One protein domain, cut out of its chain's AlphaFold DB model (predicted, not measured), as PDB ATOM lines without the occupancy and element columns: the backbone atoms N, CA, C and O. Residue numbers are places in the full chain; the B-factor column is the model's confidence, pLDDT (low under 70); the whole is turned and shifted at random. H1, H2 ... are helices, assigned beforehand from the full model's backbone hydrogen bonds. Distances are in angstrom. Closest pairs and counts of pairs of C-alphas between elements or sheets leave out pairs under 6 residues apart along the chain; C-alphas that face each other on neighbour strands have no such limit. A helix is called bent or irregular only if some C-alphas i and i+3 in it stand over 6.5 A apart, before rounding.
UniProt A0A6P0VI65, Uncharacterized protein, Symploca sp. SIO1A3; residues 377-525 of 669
ATOM      1  N   VAL A 377      12.975  34.045  28.722       91.31
ATOM      2  CA  VAL A 377      12.384  32.946  29.502       91.31
ATOM      3  C   VAL A 377      12.311  31.612  28.753       91.31
ATOM      4  O   VAL A 377      12.352  30.575  29.410       91.31
ATOM      5  N   GLY A 378      12.310  31.622  27.418       87.62
ATOM      6  CA  GLY A 378      12.372  30.401  26.611       87.62
ATOM      7  C   GLY A 378      13.717  29.667  26.702       87.62
ATOM      8  O   GLY A 378      14.616  30.056  27.459       87.62
ATOM      9  N   GLU A 379      13.864  28.616  25.899       84.94
ATOM     10  CA  GLU A 379      15.014  27.695  25.896       84.94
ATOM     11  C   GLU A 379      16.365  28.395  25.663       84.94
ATOM     12  O   GLU A 379      17.336  28.150  26.382       84.94
ATOM     13  N   VAL A 380      16.421  29.340  24.716       86.81
ATOM     14  CA  VAL A 380      17.636  30.124  24.418       86.81
ATOM     15  C   VAL A 380      18.094  30.939  25.639       86.81
ATOM     16  O   VAL A 380      19.292  31.125  25.874       86.81
ATOM     17  N   GLY A 381      17.138  31.404  26.448       86.38
ATOM     18  CA  GLY A 381      17.388  32.188  27.649       86.38
ATOM     19  C   GLY A 381      18.098  33.522  27.388       86.38
ATOM     20  O   GLY A 381      17.992  34.137  26.330       86.38
ATOM     21  N   LEU A 382      18.813  34.012  28.405       90.62
ATOM     22  CA  LEU A 382      19.586  35.254  28.330       90.62
ATOM     23  C   LEU A 382      21.068  34.976  28.025       90.62
ATOM     24  O   LEU A 382      21.625  34.007  28.548       90.62
ATOM     25  N   PRO A 383      21.763  35.876  27.300       91.06
ATOM     26  CA  PRO A 383      23.196  35.738  27.066       91.06
ATOM     27  C   PRO A 383      23.982  35.769  28.385       91.06
ATOM     28  O   PRO A 383      23.601  36.445  29.347       91.06
ATOM     29  N   GLN A 384      25.137  35.096  28.431       87.38
ATOM     30  CA  GLN A 384      25.977  35.051  29.639       87.38
ATOM     31  C   GLN A 384      26.406  36.447  30.122       87.38
ATOM     32  O   GLN A 384      26.530  36.660  31.331       87.38
ATOM     33  N   SER A 385      26.552  37.399  29.195       93.75
ATOM     34  CA  SER A 385      26.869  38.809  29.451       93.75
ATOM     35  C   SER A 385      25.731  39.610  30.097       93.75
ATOM     36  O   SER A 385      25.964  40.737  30.536       93.75
ATOM     37  N   ALA A 386      24.511  39.066  30.185       93.69
ATOM     38  CA  ALA A 386      23.392  39.746  30.826       93.69
ATOM     39  C   ALA A 386      23.687  40.035  32.307       93.69
ATOM     40  O   ALA A 386      24.255  39.209  33.031       93.69
ATOM     41  N   SER A 387      23.256  41.212  32.769       96.31
ATOM     42  CA  SER A 387      23.449  41.639  34.157       96.31
ATOM     43  C   SER A 387      22.752  40.699  35.145       96.31
ATOM     44  O   SER A 387      21.703  40.122  34.842       96.31
ATOM     45  N   SER A 388      23.280  40.595  36.369       95.81
ATOM     46  CA  SER A 388      22.662  39.790  37.435       95.81
ATOM     47  C   SER A 388      21.216  40.212  37.714       95.81
ATOM     48  O   SER A 388      20.362  39.362  37.941       95.81
ATOM     49  N   ARG A 389      20.912  41.516  37.611       96.12
ATOM     50  CA  ARG A 389      19.544  42.038  37.734       96.12
ATOM     51  C   ARG A 389      18.628  41.512  36.627       96.12
ATOM     52  O   ARG A 389      17.522  41.086  36.935       96.12
ATOM     53  N   ARG A 390      19.070  41.515  35.362       95.12
ATOM     54  CA  ARG A 390      18.250  41.015  34.245       95.12
ATOM     55  C   ARG A 390      18.014  39.509  34.354       95.12
ATOM     56  O   ARG A 390      16.894  39.063  34.137       95.12
ATOM     57  N   LYS A 391      19.035  38.753  34.769       92.88
ATOM     58  CA  LYS A 391      18.911  37.318  35.073       92.88
ATOM     59  C   LYS A 391      17.892  37.064  36.190       92.88
ATOM     60  O   LYS A 391      17.036  36.203  36.034       92.88
ATOM     61  N   ALA A 392      17.927  37.848  37.272       93.06
ATOM     62  CA  ALA A 392      16.951  37.744  38.360       93.06
ATOM     63  C   ALA A 392      15.515  38.080  37.908       93.06
ATOM     64  O   ALA A 392      14.588  37.365  38.267       93.06
ATOM     65  N   GLN A 393      15.329  39.114  37.079       94.94
ATOM     66  CA  GLN A 393      14.015  39.466  36.519       94.94
ATOM     67  C   GLN A 393      13.447  38.367  35.614       94.94
ATOM     68  O   GLN A 393      12.261  38.066  35.704       94.94
ATOM     69  N   ALA A 394      14.282  37.752  34.771       93.19
ATOM     70  CA  ALA A 394      13.854  36.616  33.960       93.19
ATOM     71  C   ALA A 394      13.435  35.436  34.847       93.19
ATOM     72  O   ALA A 394      12.359  34.892  34.642       93.19
ATOM     73  N   LYS A 395      14.213  35.100  35.889       92.12
ATOM     74  CA  LYS A 395      13.829  34.064  36.867       92.12
ATOM     75  C   LYS A 395      12.509  34.376  37.579       92.12
ATOM     76  O   LYS A 395      11.701  33.477  37.766       92.12
ATOM     77  N   GLN A 396      12.267  35.639  37.936       93.94
ATOM     78  CA  GLN A 396      11.002  36.061  38.542       93.94
ATOM     79  C   GLN A 396       9.817  35.875  37.583       93.94
ATOM     80  O   GLN A 396       8.769  35.394  38.003       93.94
ATOM     81  N   LEU A 397       9.981  36.229  36.304       94.25
ATOM     82  CA  LEU A 397       8.940  36.015  35.299       94.25
ATOM     83  C   LEU A 397       8.698  34.523  35.047       94.25
ATOM     84  O   LEU A 397       7.547  34.108  35.019       94.25
ATOM     85  N   LYS A 398       9.758  33.711  34.937       92.25
ATOM     86  CA  LYS A 398       9.633  32.248  34.857       92.25
ATOM     87  C   LYS A 398       8.805  31.708  36.023       92.25
ATOM     88  O   LYS A 398       7.809  31.040  35.797       92.25
ATOM     89  N   ALA A 399       9.146  32.085  37.258       91.69
ATOM     90  CA  ALA A 399       8.408  31.667  38.450       91.69
ATOM     91  C   ALA A 399       6.921  32.069  38.412       91.69
ATOM     92  O   ALA A 399       6.068  31.305  38.851       91.69
ATOM     93  N   TYR A 400       6.603  33.250  37.873       94.44
ATOM     94  CA  TYR A 400       5.218  33.689  37.679       94.44
ATOM     95  C   TYR A 400       4.475  32.827  36.645       94.44
ATOM     96  O   TYR A 400       3.342  32.416  36.891       94.44
ATOM     97  N   LEU A 401       5.117  32.521  35.513       93.25
ATOM     98  CA  LEU A 401       4.530  31.721  34.431       93.25
ATOM     99  C   LEU A 401       4.310  30.257  34.827       93.25
ATOM    100  O   LEU A 401       3.319  29.661  34.414       93.25
ATOM    101  N   MET A 402       5.156  29.719  35.710       90.12
ATOM    102  CA  MET A 402       5.048  28.341  36.197       90.12
ATOM    103  C   MET A 402       3.712  28.023  36.882       90.12
ATOM    104  O   MET A 402       3.291  26.871  36.879       90.12
ATOM    105  N   ILE A 403       3.022  29.024  37.444       91.44
ATOM    106  CA  ILE A 403       1.683  28.833  38.023       91.44
ATOM    107  C   ILE A 403       0.692  28.416  36.931       91.44
ATOM    108  O   ILE A 403      -0.093  27.490  37.126       91.44
ATOM    109  N   PHE A 404       0.747  29.077  35.774       93.50
ATOM    110  CA  PHE A 404      -0.100  28.750  34.630       93.50
ATOM    111  C   PHE A 404       0.343  27.442  33.983       93.50
ATOM    112  O   PHE A 404      -0.508  26.603  33.699       93.50
ATOM    113  N   ASP A 405       1.658  27.238  33.831       91.25
ATOM    114  CA  ASP A 405       2.191  25.983  33.300       91.25
ATOM    115  C   ASP A 405       1.698  24.778  34.101       91.25
ATOM    116  O   ASP A 405       1.226  23.809  33.520       91.25
ATOM    117  N   GLN A 406       1.757  24.841  35.433       91.56
ATOM    118  CA  GLN A 406       1.367  23.713  36.276       91.56
ATOM    119  C   GLN A 406      -0.133  23.407  36.163       91.56
ATOM    120  O   GLN A 406      -0.518  22.240  36.183       91.56
ATOM    121  N   ILE A 407      -0.982  24.432  36.019       93.50
ATOM    122  CA  ILE A 407      -2.428  24.253  35.809       93.50
ATOM    123  C   ILE A 407      -2.693  23.566  34.463       93.50
ATOM    124  O   ILE A 407      -3.481  22.622  34.412       93.50
ATOM    125  N   LEU A 408      -2.033  24.013  33.392       93.44
ATOM    126  CA  LEU A 408      -2.187  23.448  32.048       93.44
ATOM    127  C   LEU A 408      -1.649  22.014  31.974       93.44
ATOM    128  O   LEU A 408      -2.324  21.125  31.459       93.44
ATOM    129  N   ALA A 409      -0.483  21.763  32.567       92.44
ATOM    130  CA  ALA A 409       0.101  20.433  32.645       92.44
ATOM    131  C   ALA A 409      -0.801  19.474  33.440       92.44
ATOM    132  O   ALA A 409      -1.102  18.376  32.971       92.44
ATOM    133  N   ASN A 410      -1.310  19.889  34.605       94.25
ATOM    134  CA  ASN A 410      -2.246  19.072  35.385       94.25
ATOM    135  C   ASN A 410      -3.554  18.813  34.631       94.25
ATOM    136  O   ASN A 410      -4.105  17.723  34.729       94.25
ATOM    137  N   TYR A 411      -4.041  19.783  33.857       94.94
ATOM    138  CA  TYR A 411      -5.222  19.590  33.023       94.94
ATOM    139  C   TYR A 411      -5.013  18.470  31.995       94.94
ATOM    140  O   TYR A 411      -5.861  17.589  31.875       94.94
ATOM    141  N   LEU A 412      -3.885  18.472  31.282       94.44
ATOM    142  CA  LEU A 412      -3.576  17.440  30.288       94.44
ATOM    143  C   LEU A 412      -3.338  16.069  30.927       94.44
ATOM    144  O   LEU A 412      -3.828  15.063  30.418       94.44
ATOM    145  N   ALA A 413      -2.685  16.029  32.092       93.94
ATOM    146  CA  ALA A 413      -2.581  14.807  32.886       93.94
ATOM    147  C   ALA A 413      -3.968  14.283  33.294       93.94
ATOM    148  O   ALA A 413      -4.236  13.088  33.213       93.94
ATOM    149  N   GLN A 414      -4.878  15.174  33.692       95.56
ATOM    150  CA  GLN A 414      -6.248  14.816  34.049       95.56
ATOM    151  C   GLN A 414      -7.071  14.326  32.855       95.56
ATOM    152  O   GLN A 414      -7.899  13.430  33.031       95.56
ATOM    153  N   LEU A 415      -6.869  14.913  31.675       95.12
ATOM    154  CA  LEU A 415      -7.510  14.480  30.438       95.12
ATOM    155  C   LEU A 415      -7.081  13.053  30.081       95.12
ATOM    156  O   LEU A 415      -7.940  12.207  29.853       95.12
ATOM    157  N   ASP A 416      -5.778  12.767  30.121       93.31
ATOM    158  CA  ASP A 416      -5.252  11.422  29.873       93.31
ATOM    159  C   ASP A 416      -5.749  10.401  30.908       93.31
ATOM    160  O   ASP A 416      -6.138   9.286  30.561       93.31
ATOM    161  N   TYR A 417      -5.811  10.807  32.179       93.19
ATOM    162  CA  TYR A 417      -6.241   9.958  33.292       93.19
ATOM    163  C   TYR A 417      -7.764   9.760  33.382       93.19
ATOM    164  O   TYR A 417      -8.244   8.930  34.155       93.19
ATOM    165  N   ALA A 418      -8.568  10.501  32.611       92.31
ATOM    166  CA  ALA A 418     -10.027  10.410  32.682       92.31
ATOM    167  C   ALA A 418     -10.540   8.984  32.412       92.31
ATOM    168  O   ALA A 418     -11.483   8.539  33.068       92.31
ATOM    169  N   LYS A 419      -9.877   8.242  31.515       90.50
ATOM    170  CA  LYS A 419     -10.187   6.836  31.208       90.50
ATOM    171  C   LYS A 419     -10.019   5.904  32.411       90.50
ATOM    172  O   LYS A 419     -10.798   4.963  32.537       90.50
ATOM    173  N   ASN A 420      -9.077   6.199  33.312       90.62
ATOM    174  CA  ASN A 420      -8.840   5.436  34.539       90.62
ATOM    175  C   ASN A 420      -9.937   5.665  35.585       90.62
ATOM    176  O   ASN A 420     -10.326   4.743  36.293       90.62
ATOM    177  N   LEU A 421     -10.492   6.880  35.654       90.94
ATOM    178  CA  LEU A 421     -11.606   7.197  36.563       90.94
ATOM    179  C   LEU A 421     -12.900   6.443  36.221       90.94
ATOM    180  O   LEU A 421     -13.811   6.386  37.049       90.94
ATOM    181  N   LEU A 422     -12.983   5.904  35.005       89.94
ATOM    182  CA  LEU A 422     -14.116   5.142  34.491       89.94
ATOM    183  C   LEU A 422     -13.861   3.628  34.479       89.94
ATOM    184  O   LEU A 422     -14.720   2.888  34.010       89.94
ATOM    185  N   GLU A 423     -12.713   3.153  34.971       89.25
ATOM    186  CA  GLU A 423     -12.435   1.718  35.065       89.25
ATOM    187  C   GLU A 423     -13.371   1.035  36.070       89.25
ATOM    188  O   GLU A 423     -13.577   1.511  37.189       89.25
ATOM    189  N   LEU A 424     -13.905  -0.127  35.686       85.56
ATOM    190  CA  LEU A 424     -14.745  -0.949  36.559       85.56
ATOM    191  C   LEU A 424     -13.925  -1.633  37.664       85.56
ATOM    192  O   LEU A 424     -14.434  -1.869  38.760       85.56
ATOM    193  N   SER A 425     -12.646  -1.917  37.396       74.94
ATOM    194  CA  SER A 425     -11.723  -2.616  38.294       74.94
ATOM    195  C   SER A 425     -10.497  -1.753  38.626       74.94
ATOM    196  O   SER A 425      -9.414  -1.972  38.086       74.94
ATOM    197  N   GLY A 426     -10.666  -0.766  39.508       71.50
ATOM    198  CA  GLY A 426      -9.570   0.093  39.988       71.50
ATOM    199  C   GLY A 426      -9.106  -0.235  41.412       71.50
ATOM    200  O   GLY A 426      -9.772  -0.967  42.148       71.50
ATOM    201  N   ASN A 427      -8.000   0.371  41.850       71.25
ATOM    202  CA  ASN A 427      -7.504   0.284  43.232       71.25
ATOM    203  C   ASN A 427      -7.999   1.467  44.093       71.25
ATOM    204  O   ASN A 427      -8.167   2.577  43.603       71.25
ATOM    205  N   GLN A 428      -8.235   1.266  45.388       68.94
ATOM    206  CA  GLN A 428      -8.672   2.311  46.328       68.94
ATOM    207  C   GLN A 428      -7.665   3.457  46.469       68.94
ATOM    208  O   GLN A 428      -8.054   4.595  46.732       68.94
ATOM    209  N   THR A 429      -6.372   3.164  46.302       76.62
ATOM    210  CA  THR A 429      -5.278   4.126  46.508       76.62
ATOM    211  C   THR A 429      -5.022   5.028  45.306       76.62
ATOM    212  O   THR A 429      -4.146   5.885  45.352       76.62
ATOM    213  N   GLU A 430      -5.738   4.823  44.205       84.06
ATOM    214  CA  GLU A 430      -5.581   5.642  43.012       84.06
ATOM    215  C   GLU A 430      -6.101   7.068  43.241       84.06
ATOM    216  O   GLU A 430      -7.167   7.252  43.850       84.06
ATOM    217  N   PRO A 431      -5.396   8.092  42.740       90.62
ATOM    218  CA  PRO A 431      -5.846   9.469  42.865       90.62
ATOM    219  C   PRO A 431      -7.143   9.699  42.081       90.62
ATOM    220  O   PRO A 431      -7.495   8.941  41.180       90.62
ATOM    221  N   SER A 432      -7.878  10.754  42.425       92.75
ATOM    222  CA  SER A 432      -9.031  11.203  41.632       92.75
ATOM    223  C   SER A 432      -8.744  12.478  40.828       92.75
ATOM    224  O   SER A 432      -9.534  12.864  39.955       92.75
ATOM    225  N   TYR A 433      -7.616  13.119  41.134       94.94
ATOM    226  CA  TYR A 433      -6.991  14.152  40.331       94.94
ATOM    227  C   TYR A 433      -5.605  13.703  39.873       94.94
ATOM    228  O   TYR A 433      -4.761  13.368  40.700       94.94
ATOM    229  N   ALA A 434      -5.351  13.747  38.570       93.62
ATOM    230  CA  ALA A 434      -4.008  13.539  38.051       93.62
ATOM    231  C   ALA A 434      -3.239  14.862  37.980       93.62
ATOM    232  O   ALA A 434      -3.784  15.920  37.662       93.62
ATOM    233  N   SER A 435      -1.946  14.779  38.265       93.50
ATOM    234  CA  SER A 435      -1.005  15.889  38.175       93.50
ATOM    235  C   SER A 435       0.321  15.385  37.638       93.50
ATOM    236  O   SER A 435       0.735  14.273  37.973       93.50
ATOM    237  N   GLN A 436       1.012  16.216  36.866       90.50
ATOM    238  CA  GLN A 436       2.342  15.900  36.355       90.50
ATOM    239  C   GLN A 436       3.330  16.994  36.740       90.50
ATOM    240  O   GLN A 436       3.026  18.188  36.663       90.50
ATOM    241  N   LEU A 437       4.515  16.593  37.186       88.69
ATOM    242  CA  LEU A 437       5.556  17.529  37.566       88.69
ATOM    243  C   LEU A 437       6.139  18.191  36.319       88.69
ATOM    244  O   LEU A 437       6.585  17.514  35.396       88.69
ATOM    245  N   LEU A 438       6.210  19.526  36.315       83.62
ATOM    246  CA  LEU A 438       6.760  20.258  35.171       83.62
ATOM    247  C   LEU A 438       8.194  19.846  34.829       83.62
ATOM    248  O   LEU A 438       8.563  19.952  33.668       83.62
ATOM    249  N   THR A 439       8.994  19.398  35.808       70.19
ATOM    250  CA  THR A 439      10.399  19.005  35.603       70.19
ATOM    251  C   THR A 439      10.598  17.683  34.879       70.19
ATOM    252  O   THR A 439      11.689  17.460  34.360       70.19
ATOM    253  N   ASP A 440       9.571  16.836  34.852       64.56
ATOM    254  CA  ASP A 440       9.646  15.480  34.298       64.56
ATOM    255  C   ASP A 440       9.279  15.450  32.808       64.56
ATOM    256  O   ASP A 440       9.441  14.440  32.129       64.56
ATOM    257  N   ILE A 441       8.841  16.593  32.286       65.81
ATOM    258  CA  ILE A 441       8.588  16.838  30.874       65.81
ATOM    259  C   ILE A 441       9.918  17.224  30.216       65.81
ATOM    260  O   ILE A 441      10.651  18.063  30.747       65.81
ATOM    261  N   GLU A 442      10.235  16.681  29.038       61.31
ATOM    262  CA  GLU A 442      11.501  16.953  28.330       61.31
ATOM    263  C   GLU A 442      11.798  18.464  28.175       61.31
ATOM    264  O   GLU A 442      12.950  18.903  28.274       61.31
ATOM    265  N   ALA A 443      10.754  19.290  28.045       58.16
ATOM    266  CA  ALA A 443      10.836  20.747  27.949       58.16
ATOM    267  C   ALA A 443      11.404  21.450  29.207       58.16
ATOM    268  O   ALA A 443      11.959  22.548  29.115       58.16
ATOM    269  N   ALA A 444      11.317  20.856  30.399       61.44
ATOM    270  CA  ALA A 444      11.758  21.517  31.631       61.44
ATOM    271  C   ALA A 444      13.276  21.620  31.781       61.44
ATOM    272  O   ALA A 444      13.777  22.605  32.341       61.44
ATOM    273  N   ALA A 445      14.006  20.611  31.301       63.03
ATOM    274  CA  ALA A 445      15.465  20.615  31.313       63.03
ATOM    275  C   ALA A 445      16.006  21.748  30.426       63.03
ATOM    276  O   ALA A 445      16.915  22.479  30.831       63.03
ATOM    277  N   ALA A 446      15.377  21.955  29.266       68.19
ATOM    278  CA  ALA A 446      15.662  23.056  28.350       68.19
ATOM    279  C   ALA A 446      15.386  24.433  28.990       68.19
ATOM    280  O   ALA A 446      16.153  25.384  28.822       68.19
ATOM    281  N   LEU A 447      14.339  24.534  29.816       77.62
ATOM    282  CA  LEU A 447      13.941  25.777  30.485       77.62
ATOM    283  C   LEU A 447      14.639  26.039  31.832       77.62
ATOM    284  O   LEU A 447      14.483  27.136  32.382       77.62
ATOM    285  N   LYS A 448      15.437  25.093  32.348       79.50
ATOM    286  CA  LYS A 448      16.153  25.187  33.640       79.50
ATOM    287  C   LYS A 448      15.230  25.522  34.818       79.50
ATOM    288  O   LYS A 448      15.573  26.329  35.686       79.50
ATOM    289  N   LEU A 449      14.029  24.938  34.830       79.19
ATOM    290  CA  LEU A 449      13.012  25.219  35.854       79.19
ATOM    291  C   LEU A 449      13.427  24.731  37.252       79.19
ATOM    292  O   LEU A 449      13.022  25.307  38.262       79.19
ATOM    293  N   ASN A 450      14.313  23.736  37.313       80.06
ATOM    294  CA  ASN A 450      14.949  23.262  38.542       80.06
ATOM    295  C   ASN A 450      15.770  24.341  39.274       80.06
ATOM    296  O   ASN A 450      15.962  24.239  40.476       80.06
ATOM    297  N   GLU A 451      16.231  25.397  38.596       82.94
ATOM    298  CA  GLU A 451      16.921  26.516  39.259       82.94
ATOM    299  C   GLU A 451      15.974  27.468  40.018       82.94
ATOM    300  O   GLU A 451      16.443  28.425  40.647       82.94
ATOM    301  N   ILE A 452      14.659  27.285  39.876       84.94
ATOM    302  CA  ILE A 452      13.612  28.138  40.458       84.94
ATOM    303  C   ILE A 452      12.853  27.387  41.550       84.94
ATOM    304  O   ILE A 452      12.532  27.973  42.584       84.94
ATOM    305  N   LEU A 453      12.554  26.111  41.308       82.94
ATOM    306  CA  LEU A 453      11.850  25.259  42.257       82.94
ATOM    307  C   LEU A 453      12.728  24.945  43.468       82.94
ATOM    308  O   LEU A 453      13.945  24.822  43.365       82.94
ATOM    309  N   ALA A 454      12.092  24.821  44.630       84.12
ATOM    310  CA  ALA A 454      12.766  24.303  45.811       84.12
ATOM    311  C   ALA A 454      13.031  22.802  45.634       84.12
ATOM    312  O   ALA A 454      12.163  22.097  45.126       84.12
ATOM    313  N   ASP A 455      14.154  22.299  46.150       82.50
ATOM    314  CA  ASP A 455      14.500  20.866  46.098       82.50
ATOM    315  C   ASP A 455      13.431  19.960  46.744       82.50
ATOM    316  O   ASP A 455      13.343  18.773  46.444       82.50
ATOM    317  N   SER A 456      12.601  20.514  47.634       84.75
ATOM    318  CA  SER A 456      11.484  19.809  48.270       84.75
ATOM    319  C   SER A 456      10.216  19.730  47.410       84.75
ATOM    320  O   SER A 456       9.229  19.154  47.860       84.75
ATOM    321  N   TYR A 457      10.179  20.367  46.237       86.88
ATOM    322  CA  TYR A 457       9.047  20.297  45.316       86.88
ATOM    323  C   TYR A 457       9.258  19.146  44.331       86.88
ATOM    324  O   TYR A 457      10.058  19.241  43.405       86.88
ATOM    325  N   ASN A 458       8.540  18.051  44.562       88.38
ATOM    326  CA  ASN A 458       8.591  16.817  43.784       88.38
ATOM    327  C   ASN A 458       7.163  16.308  43.498       88.38
ATOM    328  O   ASN A 458       6.181  16.928  43.919       88.38
ATOM    329  N   GLN A 459       7.044  15.178  42.797       89.31
ATOM    330  CA  GLN A 459       5.749  14.601  42.419       89.31
ATOM    331  C   GLN A 459       4.865  14.269  43.635       89.31
ATOM    332  O   GLN A 459       3.667  14.538  43.605       89.31
ATOM    333  N   GLU A 460       5.441  13.751  44.724       90.06
ATOM    334  CA  GLU A 460       4.704  13.469  45.967       90.06
ATOM    335  C   GLU A 460       4.125  14.755  46.564       90.06
ATOM    336  O   GLU A 460       2.939  14.825  46.884       90.06
ATOM    337  N   LYS A 461       4.938  15.816  46.642       92.06
ATOM    338  CA  LYS A 461       4.488  17.093  47.191       92.06
ATOM    339  C   LYS A 461       3.420  17.752  46.323       92.06
ATOM    340  O   LYS A 461       2.504  18.376  46.856       92.06
ATOM    341  N   LEU A 462       3.531  17.630  45.002       91.81
ATOM    342  CA  LEU A 462       2.510  18.100  44.068       91.81
ATOM    343  C   LEU A 462       1.200  17.323  44.240       91.81
ATOM    344  O   LEU A 462       0.142  17.947  44.269       91.81
ATOM    345  N   ALA A 463       1.257  16.001  44.410       91.25
ATOM    346  CA  ALA A 463       0.071  15.186  44.665       91.25
ATOM    347  C   ALA A 463      -0.643  15.623  45.957       91.25
ATOM    348  O   ALA A 463      -1.844  15.884  45.922       91.25
ATOM    349  N   GLU A 464       0.099  15.837  47.054       91.75
ATOM    350  CA  GLU A 464      -0.451  16.364  48.319       91.75
ATOM    351  C   GLU A 464      -1.134  17.735  48.167       91.75
ATOM    352  O   GLU A 464      -2.108  18.035  48.858       91.75
ATOM    353  N   LEU A 465      -0.595  18.604  47.303       92.00
ATOM    354  CA  LEU A 465      -1.159  19.932  47.035       92.00
ATOM    355  C   LEU A 465      -2.369  19.877  46.098       92.00
ATOM    356  O   LEU A 465      -3.244  20.739  46.178       92.00
ATOM    357  N   THR A 466      -2.392  18.899  45.194       93.25
ATOM    358  CA  THR A 466      -3.447  18.724  44.193       93.25
ATOM    359  C   THR A 466      -4.701  18.146  44.831       93.25
ATOM    360  O   THR A 466      -5.812  18.574  44.517       93.25
ATOM    361  N   GLU A 467      -4.535  17.187  45.741       94.25
ATOM    362  CA  GLU A 467      -5.647  16.447  46.310       94.25
ATOM    363  C   GLU A 467      -5.388  16.058  47.769       94.25
ATOM    364  O   GLU A 467      -4.376  15.454  48.114       94.25
ATOM    365  N   THR A 468      -6.349  16.376  48.639       93.25
ATOM    366  CA  THR A 468      -6.380  15.839  50.003       93.25
ATOM    367  C   THR A 468      -7.026  14.458  50.011       93.25
ATOM    368  O   THR A 468      -7.913  14.186  49.202       93.25
ATOM    369  N   GLU A 469      -6.673  13.615  50.984       89.44
ATOM    370  CA  GLU A 469      -7.299  12.296  51.172       89.44
ATOM    371  C   GLU A 469      -8.834  12.391  51.242       89.44
ATOM    372  O   GLU A 469      -9.550  11.649  50.575       89.44
ATOM    373  N   GLU A 470      -9.374  13.379  51.963       87.94
ATOM    374  CA  GLU A 470     -10.825  13.576  52.038       87.94
ATOM    375  C   GLU A 470     -11.457  13.840  50.657       87.94
ATOM    376  O   GLU A 470     -12.524  13.298  50.341       87.94
ATOM    377  N   THR A 471     -10.795  14.660  49.836       90.56
ATOM    378  CA  THR A 471     -11.248  15.004  48.483       90.56
ATOM    379  C   THR A 471     -11.175  13.792  47.562       90.56
ATOM    380  O   THR A 471     -12.139  13.536  46.834       90.56
ATOM    381  N   GLN A 472     -10.086  13.022  47.650       90.88
ATOM    382  CA  GLN A 472      -9.874  11.781  46.908       90.88
ATOM    383  C   GLN A 472     -10.999  10.788  47.184       90.88
ATOM    384  O   GLN A 472     -11.715  10.390  46.261       90.88
ATOM    385  N   LEU A 473     -11.247  10.478  48.458       87.19
ATOM    386  CA  LEU A 473     -12.298   9.545  48.859       87.19
ATOM    387  C   LEU A 473     -13.689  10.032  48.410       87.19
ATOM    388  O   LEU A 473     -14.475   9.271  47.840       87.19
ATOM    389  N   ALA A 474     -14.004  11.318  48.595       86.44
ATOM    390  CA  ALA A 474     -15.301  11.872  48.202       86.44
ATOM    391  C   ALA A 474     -15.529  11.839  46.679       86.44
ATOM    392  O   ALA A 474     -16.624  11.504  46.217       86.44
ATOM    393  N   ARG A 475     -14.513  12.185  45.881       90.88
ATOM    394  CA  ARG A 475     -14.584  12.165  44.415       90.88
ATOM    395  C   ARG A 475     -14.682  10.747  43.872       90.88
ATOM    396  O   ARG A 475     -15.586  10.496  43.077       90.88
ATOM    397  N   ARG A 476     -13.841   9.822  44.343       89.19
ATOM    398  CA  ARG A 476     -13.902   8.405  43.945       89.19
ATOM    399  C   ARG A 476     -15.265   7.795  44.239       89.19
ATOM    400  O   ARG A 476     -15.858   7.175  43.364       89.19
ATOM    401  N   ASN A 477     -15.821   8.057  45.422       88.00
ATOM    402  CA  ASN A 477     -17.160   7.593  45.773       88.00
ATOM    403  C   ASN A 477     -18.240   8.080  44.782       88.00
ATOM    404  O   ASN A 477     -19.166   7.334  44.471       88.00
ATOM    405  N   ARG A 478     -18.122   9.304  44.242       89.56
ATOM    406  CA  ARG A 478     -19.047   9.810  43.209       89.56
ATOM    407  C   ARG A 478     -18.891   9.086  41.872       89.56
ATOM    408  O   ARG A 478     -19.910   8.760  41.273       89.56
ATOM    409  N   PHE A 479     -17.662   8.812  41.432       91.38
ATOM    410  CA  PHE A 479     -17.417   8.020  40.218       91.38
ATOM    411  C   PHE A 479     -17.967   6.601  40.358       91.38
ATOM    412  O   PHE A 479     -18.725   6.155  39.504       91.38
ATOM    413  N   LEU A 480     -17.698   5.931  41.478       89.75
ATOM    414  CA  LEU A 480     -18.215   4.586  41.729       89.75
ATOM    415  C   LEU A 480     -19.745   4.561  41.797       89.75
ATOM    416  O   LEU A 480     -20.362   3.663  41.237       89.75
ATOM    417  N   ASN A 481     -20.379   5.566  42.412       89.44
ATOM    418  CA  ASN A 481     -21.840   5.693  42.379       89.44
ATOM    419  C   ASN A 481     -22.376   5.831  40.952       89.44
ATOM    420  O   ASN A 481     -23.407   5.245  40.640       89.44
ATOM    421  N   TYR A 482     -21.695   6.601  40.101       91.88
ATOM    422  CA  TYR A 482     -22.064   6.736  38.696       91.88
ATOM    423  C   TYR A 482     -21.939   5.402  37.951       91.88
ATOM    424  O   TYR A 482     -22.882   5.009  37.270       91.88
ATOM    425  N   LEU A 483     -20.827   4.680  38.122       91.94
ATOM    426  CA  LEU A 483     -20.605   3.373  37.492       91.94
ATOM    427  C   LEU A 483     -21.641   2.335  37.951       91.94
ATOM    428  O   LEU A 483     -22.262   1.685  37.121       91.94
ATOM    429  N   ILE A 484     -21.900   2.234  39.258       91.31
ATOM    430  CA  ILE A 484     -22.903   1.313  39.821       91.31
ATOM    431  C   ILE A 484     -24.313   1.650  39.311       91.31
ATOM    432  O   ILE A 484     -25.084   0.753  38.969       91.31
ATOM    433  N   ALA A 485     -24.649   2.940  39.204       91.62
ATOM    434  CA  ALA A 485     -25.965   3.377  38.748       91.62
ATOM    435  C   ALA A 485     -26.267   2.998  37.287       91.62
ATOM    436  O   ALA A 485     -27.441   2.861  36.944       91.62
ATOM    437  N   GLN A 486     -25.250   2.787  36.440       90.88
ATOM    438  CA  GLN A 486     -25.451   2.301  35.065       90.88
ATOM    439  C   GLN A 486     -26.108   0.918  35.030       90.88
ATOM    440  O   GLN A 486     -26.829   0.603  34.088       90.88
ATOM    441  N   PHE A 487     -25.924   0.126  36.085       90.88
ATOM    442  CA  PHE A 487     -26.533  -1.191  36.227       90.88
ATOM    443  C   PHE A 487     -27.868  -1.173  36.989       90.88
ATOM    444  O   PHE A 487     -28.409  -2.226  37.313       90.88
ATOM    445  N   GLY A 488     -28.403   0.013  37.301       90.19
ATOM    446  CA  GLY A 488     -29.636   0.169  38.079       90.19
ATOM    447  C   GLY A 488     -29.486  -0.137  39.574       90.19
ATOM    448  O   GLY A 488     -30.477  -0.123  40.303       90.19
ATOM    449  N   GLU A 489     -28.263  -0.377  40.042       88.81
ATOM    450  CA  GLU A 489     -27.974  -0.731  41.428       88.81
ATOM    451  C   GLU A 489     -27.783   0.523  42.297       88.81
ATOM    452  O   GLU A 489     -27.407   1.607  41.829       88.81
ATOM    453  N   LYS A 490     -28.040   0.385  43.601       78.88
ATOM    454  CA  LYS A 490     -27.818   1.444  44.593       78.88
ATOM    455  C   LYS A 490     -27.114   0.875  45.809       78.88
ATOM    456  O   LYS A 490     -27.668   0.075  46.548       78.88
ATOM    457  N   PHE A 491     -25.915   1.373  46.074       70.81
ATOM    458  CA  PHE A 491     -25.148   1.013  47.264       70.81
ATOM    459  C   PHE A 491     -25.557   1.901  48.459       70.81
ATOM    460  O   PHE A 491     -24.745   2.648  49.009       70.81
ATOM    461  N   THR A 492     -26.858   1.924  48.776       59.28
ATOM    462  CA  THR A 492     -27.471   2.813  49.788       59.28
ATOM    463  C   THR A 492     -27.348   2.288  51.218       59.28
ATOM    464  O   THR A 492     -27.364   3.075  52.166       59.28
ATOM    465  N   ASP A 493     -27.179   0.981  51.386       54.22
ATOM    466  CA  ASP A 493     -27.426   0.331  52.672       54.22
ATOM    467  C   ASP A 493     -26.198   0.277  53.588       54.22
ATOM    468  O   ASP A 493     -26.323   0.440  54.802       54.22
ATOM    469  N   ALA A 494     -24.989   0.209  53.027       53.25
ATOM    470  CA  ALA A 494     -23.762   0.315  53.818       53.25
ATOM    471  C   ALA A 494     -23.635   1.686  54.515       53.25
ATOM    472  O   ALA A 494     -23.234   1.764  55.673       53.25
ATOM    473  N   SER A 495     -24.062   2.783  53.872       54.22
ATOM    474  CA  SER A 495     -24.101   4.102  54.531       54.22
ATOM    475  C   SER A 495     -25.101   4.177  55.692       54.22
ATOM    476  O   SER A 495     -24.904   4.972  56.611       54.22
ATOM    477  N   LEU A 496     -26.148   3.342  55.684       56.00
ATOM    478  CA  LEU A 496     -27.118   3.241  56.779       56.00
ATOM    479  C   LEU A 496     -26.581   2.414  57.961       56.00
ATOM    480  O   LEU A 496     -26.967   2.684  59.098       56.00
ATOM    481  N   LEU A 497     -25.683   1.446  57.720       55.31
ATOM    482  CA  LEU A 497     -25.034   0.644  58.773       55.31
ATOM    483  C   LEU A 497     -24.048   1.441  59.618       55.31
ATOM    484  O   LEU A 497     -23.992   1.267  60.834       55.31
ATOM    485  N   TYR A 498     -23.240   2.271  58.964       54.91
ATOM    486  CA  TYR A 498     -22.076   2.886  59.596       54.91
ATOM    487  C   TYR A 498     -22.263   4.375  59.920       54.91
ATOM    488  O   TYR A 498     -21.403   4.958  60.582       54.91
ATOM    489  N   GLY A 499     -23.368   4.993  59.480       54.56
ATOM    490  CA  GLY A 499     -23.618   6.430  59.634       54.56
ATOM    491  C   GLY A 499     -22.477   7.298  59.077       54.56
ATOM    492  O   GLY A 499     -21.686   6.850  58.248       54.56
ATOM    493  N   ASP A 500     -22.333   8.525  59.587       48.72
ATOM    494  CA  ASP A 500     -21.198   9.420  59.270       48.72
ATOM    495  C   ASP A 500     -19.836   8.895  59.786       48.72
ATOM    496  O   ASP A 500     -18.798   9.507  59.537       48.72
ATOM    497  N   SER A 501     -19.824   7.778  60.523       47.00
ATOM    498  CA  SER A 501     -18.641   7.202  61.175       47.00
ATOM    499  C   SER A 501     -17.907   6.123  60.370       47.00
ATOM    500  O   SER A 501     -16.853   5.672  60.817       47.00
ATOM    501  N   ALA A 502     -18.410   5.709  59.201       51.47
ATOM    502  CA  ALA A 502     -17.678   4.784  58.331       51.47
ATOM    503  C   ALA A 502     -16.398   5.451  57.794       51.47
ATOM    504  O   ALA A 502     -16.485   6.544  57.218       51.47
ATOM    505  N   PRO A 503     -15.221   4.807  57.888       57.06
ATOM    506  CA  PRO A 503     -14.073   5.222  57.100       57.06
ATOM    507  C   PRO A 503     -14.478   5.197  55.622       57.06
ATOM    508  O   PRO A 503     -14.835   4.152  55.082       57.06
ATOM    509  N   ARG A 504     -14.449   6.355  54.947       61.41
ATOM    510  CA  ARG A 504     -14.846   6.457  53.528       61.41
ATOM    511  C   ARG A 504     -14.044   5.500  52.622       61.41
ATOM    512  O   ARG A 504     -14.535   5.163  51.551       61.41
ATOM    513  N   GLY A 505     -12.856   5.056  53.053       59.97
ATOM    514  CA  GLY A 505     -12.017   4.064  52.367       59.97
ATOM    515  C   GLY A 505     -12.644   2.668  52.275       59.97
ATOM    516  O   GLY A 505     -12.719   2.124  51.176       59.97
ATOM    517  N   ASP A 506     -13.188   2.136  53.373       75.44
ATOM    518  CA  ASP A 506     -13.791   0.791  53.400       75.44
ATOM    519  C   ASP A 506     -15.007   0.709  52.457       75.44
ATOM    520  O   ASP A 506     -15.186  -0.247  51.710       75.44
ATOM    521  N   LEU A 507     -15.799   1.783  52.378       79.06
ATOM    522  CA  LEU A 507     -16.930   1.865  51.449       79.06
ATOM    523  C   LEU A 507     -16.496   1.861  49.971       79.06
ATOM    524  O   LEU A 507     -17.189   1.308  49.116       79.06
ATOM    525  N   ILE A 508     -15.377   2.512  49.646       83.88
ATOM    526  CA  ILE A 508     -14.824   2.528  48.282       83.88
ATOM    527  C   ILE A 508     -14.331   1.130  47.913       83.88
ATOM    528  O   ILE A 508     -14.617   0.677  46.804       83.88
ATOM    529  N   ALA A 509     -13.673   0.438  48.850       83.81
ATOM    530  CA  ALA A 509     -13.264  -0.957  48.707       83.81
ATOM    531  C   ALA A 509     -14.432  -1.851  48.292       83.81
ATOM    532  O   ALA A 509     -14.367  -2.535  47.270       83.81
ATOM    533  N   ALA A 510     -15.514  -1.788  49.070       83.19
ATOM    534  CA  ALA A 510     -16.701  -2.599  48.872       83.19
ATOM    535  C   ALA A 510     -17.340  -2.335  47.503       83.19
ATOM    536  O   ALA A 510     -17.667  -3.266  46.773       83.19
ATOM    537  N   LYS A 511     -17.442  -1.063  47.093       87.94
ATOM    538  CA  LYS A 511     -17.986  -0.678  45.779       87.94
ATOM    539  C   LYS A 511     -17.136  -1.155  44.610       87.94
ATOM    540  O   LYS A 511     -17.685  -1.579  43.597       87.94
ATOM    541  N   GLN A 512     -15.815  -1.086  44.734       88.25
ATOM    542  CA  GLN A 512     -14.909  -1.603  43.710       88.25
ATOM    543  C   GLN A 512     -14.995  -3.125  43.616       88.25
ATOM    544  O   GLN A 512     -15.080  -3.656  42.516       88.25
ATOM    545  N   ALA A 513     -15.046  -3.823  44.753       86.56
ATOM    546  CA  ALA A 513     -15.251  -5.268  44.779       86.56
ATOM    547  C   ALA A 513     -16.619  -5.662  44.194       86.56
ATOM    548  O   ALA A 513     -16.706  -6.644  43.457       86.56
ATOM    549  N   PHE A 514     -17.671  -4.887  44.474       88.94
ATOM    550  CA  PHE A 514     -19.004  -5.075  43.902       88.94
ATOM    551  C   PHE A 514     -18.984  -4.932  42.378       88.94
ATOM    552  O   PHE A 514     -19.477  -5.817  41.684       88.94
ATOM    553  N   LEU A 515     -18.383  -3.854  41.857       89.88
ATOM    554  CA  LEU A 515     -18.249  -3.634  40.416       89.88
ATOM    555  C   LEU A 515     -17.408  -4.727  39.762       89.88
ATOM    556  O   LEU A 515     -17.870  -5.328  38.807       89.88
ATOM    557  N   ALA A 516     -16.231  -5.047  40.306       87.38
ATOM    558  CA  ALA A 516     -15.332  -6.049  39.736       87.38
ATOM    559  C   ALA A 516     -15.977  -7.440  39.610       87.38
ATOM    560  O   ALA A 516     -15.688  -8.168  38.664       87.38
ATOM    561  N   ASN A 517     -16.874  -7.794  40.535       87.62
ATOM    562  CA  ASN A 517     -17.587  -9.073  40.532       87.62
ATOM    563  C   ASN A 517     -19.017  -8.967  39.974       87.62
ATOM    564  O   ASN A 517     -19.781  -9.932  40.083       87.62
ATOM    565  N   TYR A 518     -19.396  -7.825  39.379       91.62
ATOM    566  CA  TYR A 518     -20.788  -7.532  39.033       91.62
ATOM    567  C   TYR A 518     -21.390  -8.556  38.067       91.62
ATOM    568  O   TYR A 518     -22.533  -8.976  38.251       91.62
ATOM    569  N   LEU A 519     -20.607  -9.018  37.083       90.31
ATOM    570  CA  LEU A 519     -21.035 -10.054  36.139       90.31
ATOM    571  C   LEU A 519     -21.560 -11.295  36.861       90.31
ATOM    572  O   LEU A 519     -22.669 -11.743  36.584       90.31
ATOM    573  N   GLN A 520     -20.796 -11.821  37.820       89.06
ATOM    574  CA  GLN A 520     -21.173 -13.025  38.553       89.06
ATOM    575  C   GLN A 520     -22.388 -12.764  39.451       89.06
ATOM    576  O   GLN A 520     -23.385 -13.473  39.350       89.06
ATOM    577  N   ILE A 521     -22.361 -11.711  40.277       89.88
ATOM    578  CA  ILE A 521     -23.451 -11.434  41.234       89.88
ATOM    579  C   ILE A 521     -24.748 -10.957  40.564       89.88
ATOM    580  O   ILE A 521     -25.802 -10.981  41.200       89.88
ATOM    581  N   SER A 522     -24.688 -10.504  39.308       91.31
ATOM    582  CA  SER A 522     -25.866 -10.128  38.527       91.31
ATOM    583  C   SER A 522     -26.417 -11.293  37.707       91.31
ATOM    584  O   SER A 522     -27.624 -11.532  37.744       91.31
ATOM    585  N   ARG A 523     -25.556 -12.031  36.996       91.44
ATOM    586  CA  ARG A 523     -25.955 -13.146  36.126       91.44
ATOM    587  C   ARG A 523     -26.400 -14.370  36.913       91.44
ATOM    588  O   ARG A 523     -27.407 -14.989  36.575       91.44
ATOM    589  N   ASP A 524     -25.662 -14.702  37.968       91.88
ATOM    590  CA  ASP A 524     -25.797 -15.965  38.688       91.88
ATOM    591  C   ASP A 524     -26.721 -15.828  39.919       91.88
ATOM    592  O   ASP A 524     -26.742 -16.719  40.756       91.88
ATOM    593  N   ARG A 525     -27.525 -14.756  40.053       90.69
ATOM    594  CA  ARG A 525     -28.372 -14.472  41.245       90.69
ATOM    595  C   ARG A 525     -29.161 -15.684  41.754       90.69
ATOM    596  O   ARG A 525     -29.184 -15.946  42.953       90.69
TER     597      ARG A 525
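What this domain is: This is residues 377 to 525 of the 669 residues of an uncharacterized protein of Symploca sp. SIO1A3 (UniProt A0A6P0VI65). A long rod of helices, with the long helix H1 making much of its length and a small head at one end, where H4 and H6 lie side by side. Beyond H1 the chain folds back in a long stretch without a named element, residues 422 to 441, to the short H2, then returns through H3 to the head; H5 lies off to one side of the head and H7 makes its far tip, while residues 384 to 389 stick out at the other end of the rod. The printed part has 149 residues with seven named helices, H1 to H7 in that order along the chain, and no named strand; the class is all helix. It is only just loose, close to extended, with a radius of gyration of the C-alphas of 22.0 A, and spans 77 by 30 by 19 A.

How they stand to each other: H1, residues 388 to 421, has a kink of 39 degrees near residue 415 and is only just irregular, with C-alphas 416 and 419 6.9 A apart. H2, residues 442 to 447, and H3, residues 459 to 466, touch no helix. H4, residues 469 to 485, is close to H1 but not clearly touching it; their closest C-alphas, those of Leu 421 and Phe 479, are 6.9 A apart. H1 and H4 run the same way at a shallow tilt of 31 degrees. H5, residues 493 to 501, is irregular, with C-alphas 497 and 500 9.6 A apart. H6, residues 504 to 516, touches H4; the closest C-alphas, those of Asn 477 and Ile 508, are 6.1 A apart. H4 and H6 run the same way at a shallow tilt of 31 degrees. H5 is close to H6 but not clearly touching it, with the C-alphas of Ala 494 and Leu 507 the closest at 7.4 A; they run opposite ways at a shallow tilt of 22 degrees. H7, residues 518 to 523, and H6 meet only through their link. Each O i to N i+4 pair is within hydrogen-bond range in H3, H4, H6 and H7, against 26 of 30 in H1, 1 of 2 in H2 and 3 of 5 in H5.

Where its parts are: H1 begins at C-alpha 388, (22.662, 39.790, 37.435), and ends 47.3 A away at C-alpha 421, (-11.606, 7.197, 36.563). H4 measures 24.1 A from first to last C-alpha, H6 18.6 A, H5 14.0 A, H3 10.2 A, H2 9.4 A and H7 8.2 A. H7 ends at C-alpha 523, (-25.955, -13.146, 36.126).

The domain as a whole: The two C-alphas farthest apart, those of Ser 385 and Arg 525, are 77.7 A apart. The printed part has no cut. The links H1 to H2 and H2 to H3 are long, with 20 and 11 residues. The mean pLDDT of the printed part is 84.4; residue 428, residues 440 to 446 and residues 492 to 505 are under 70.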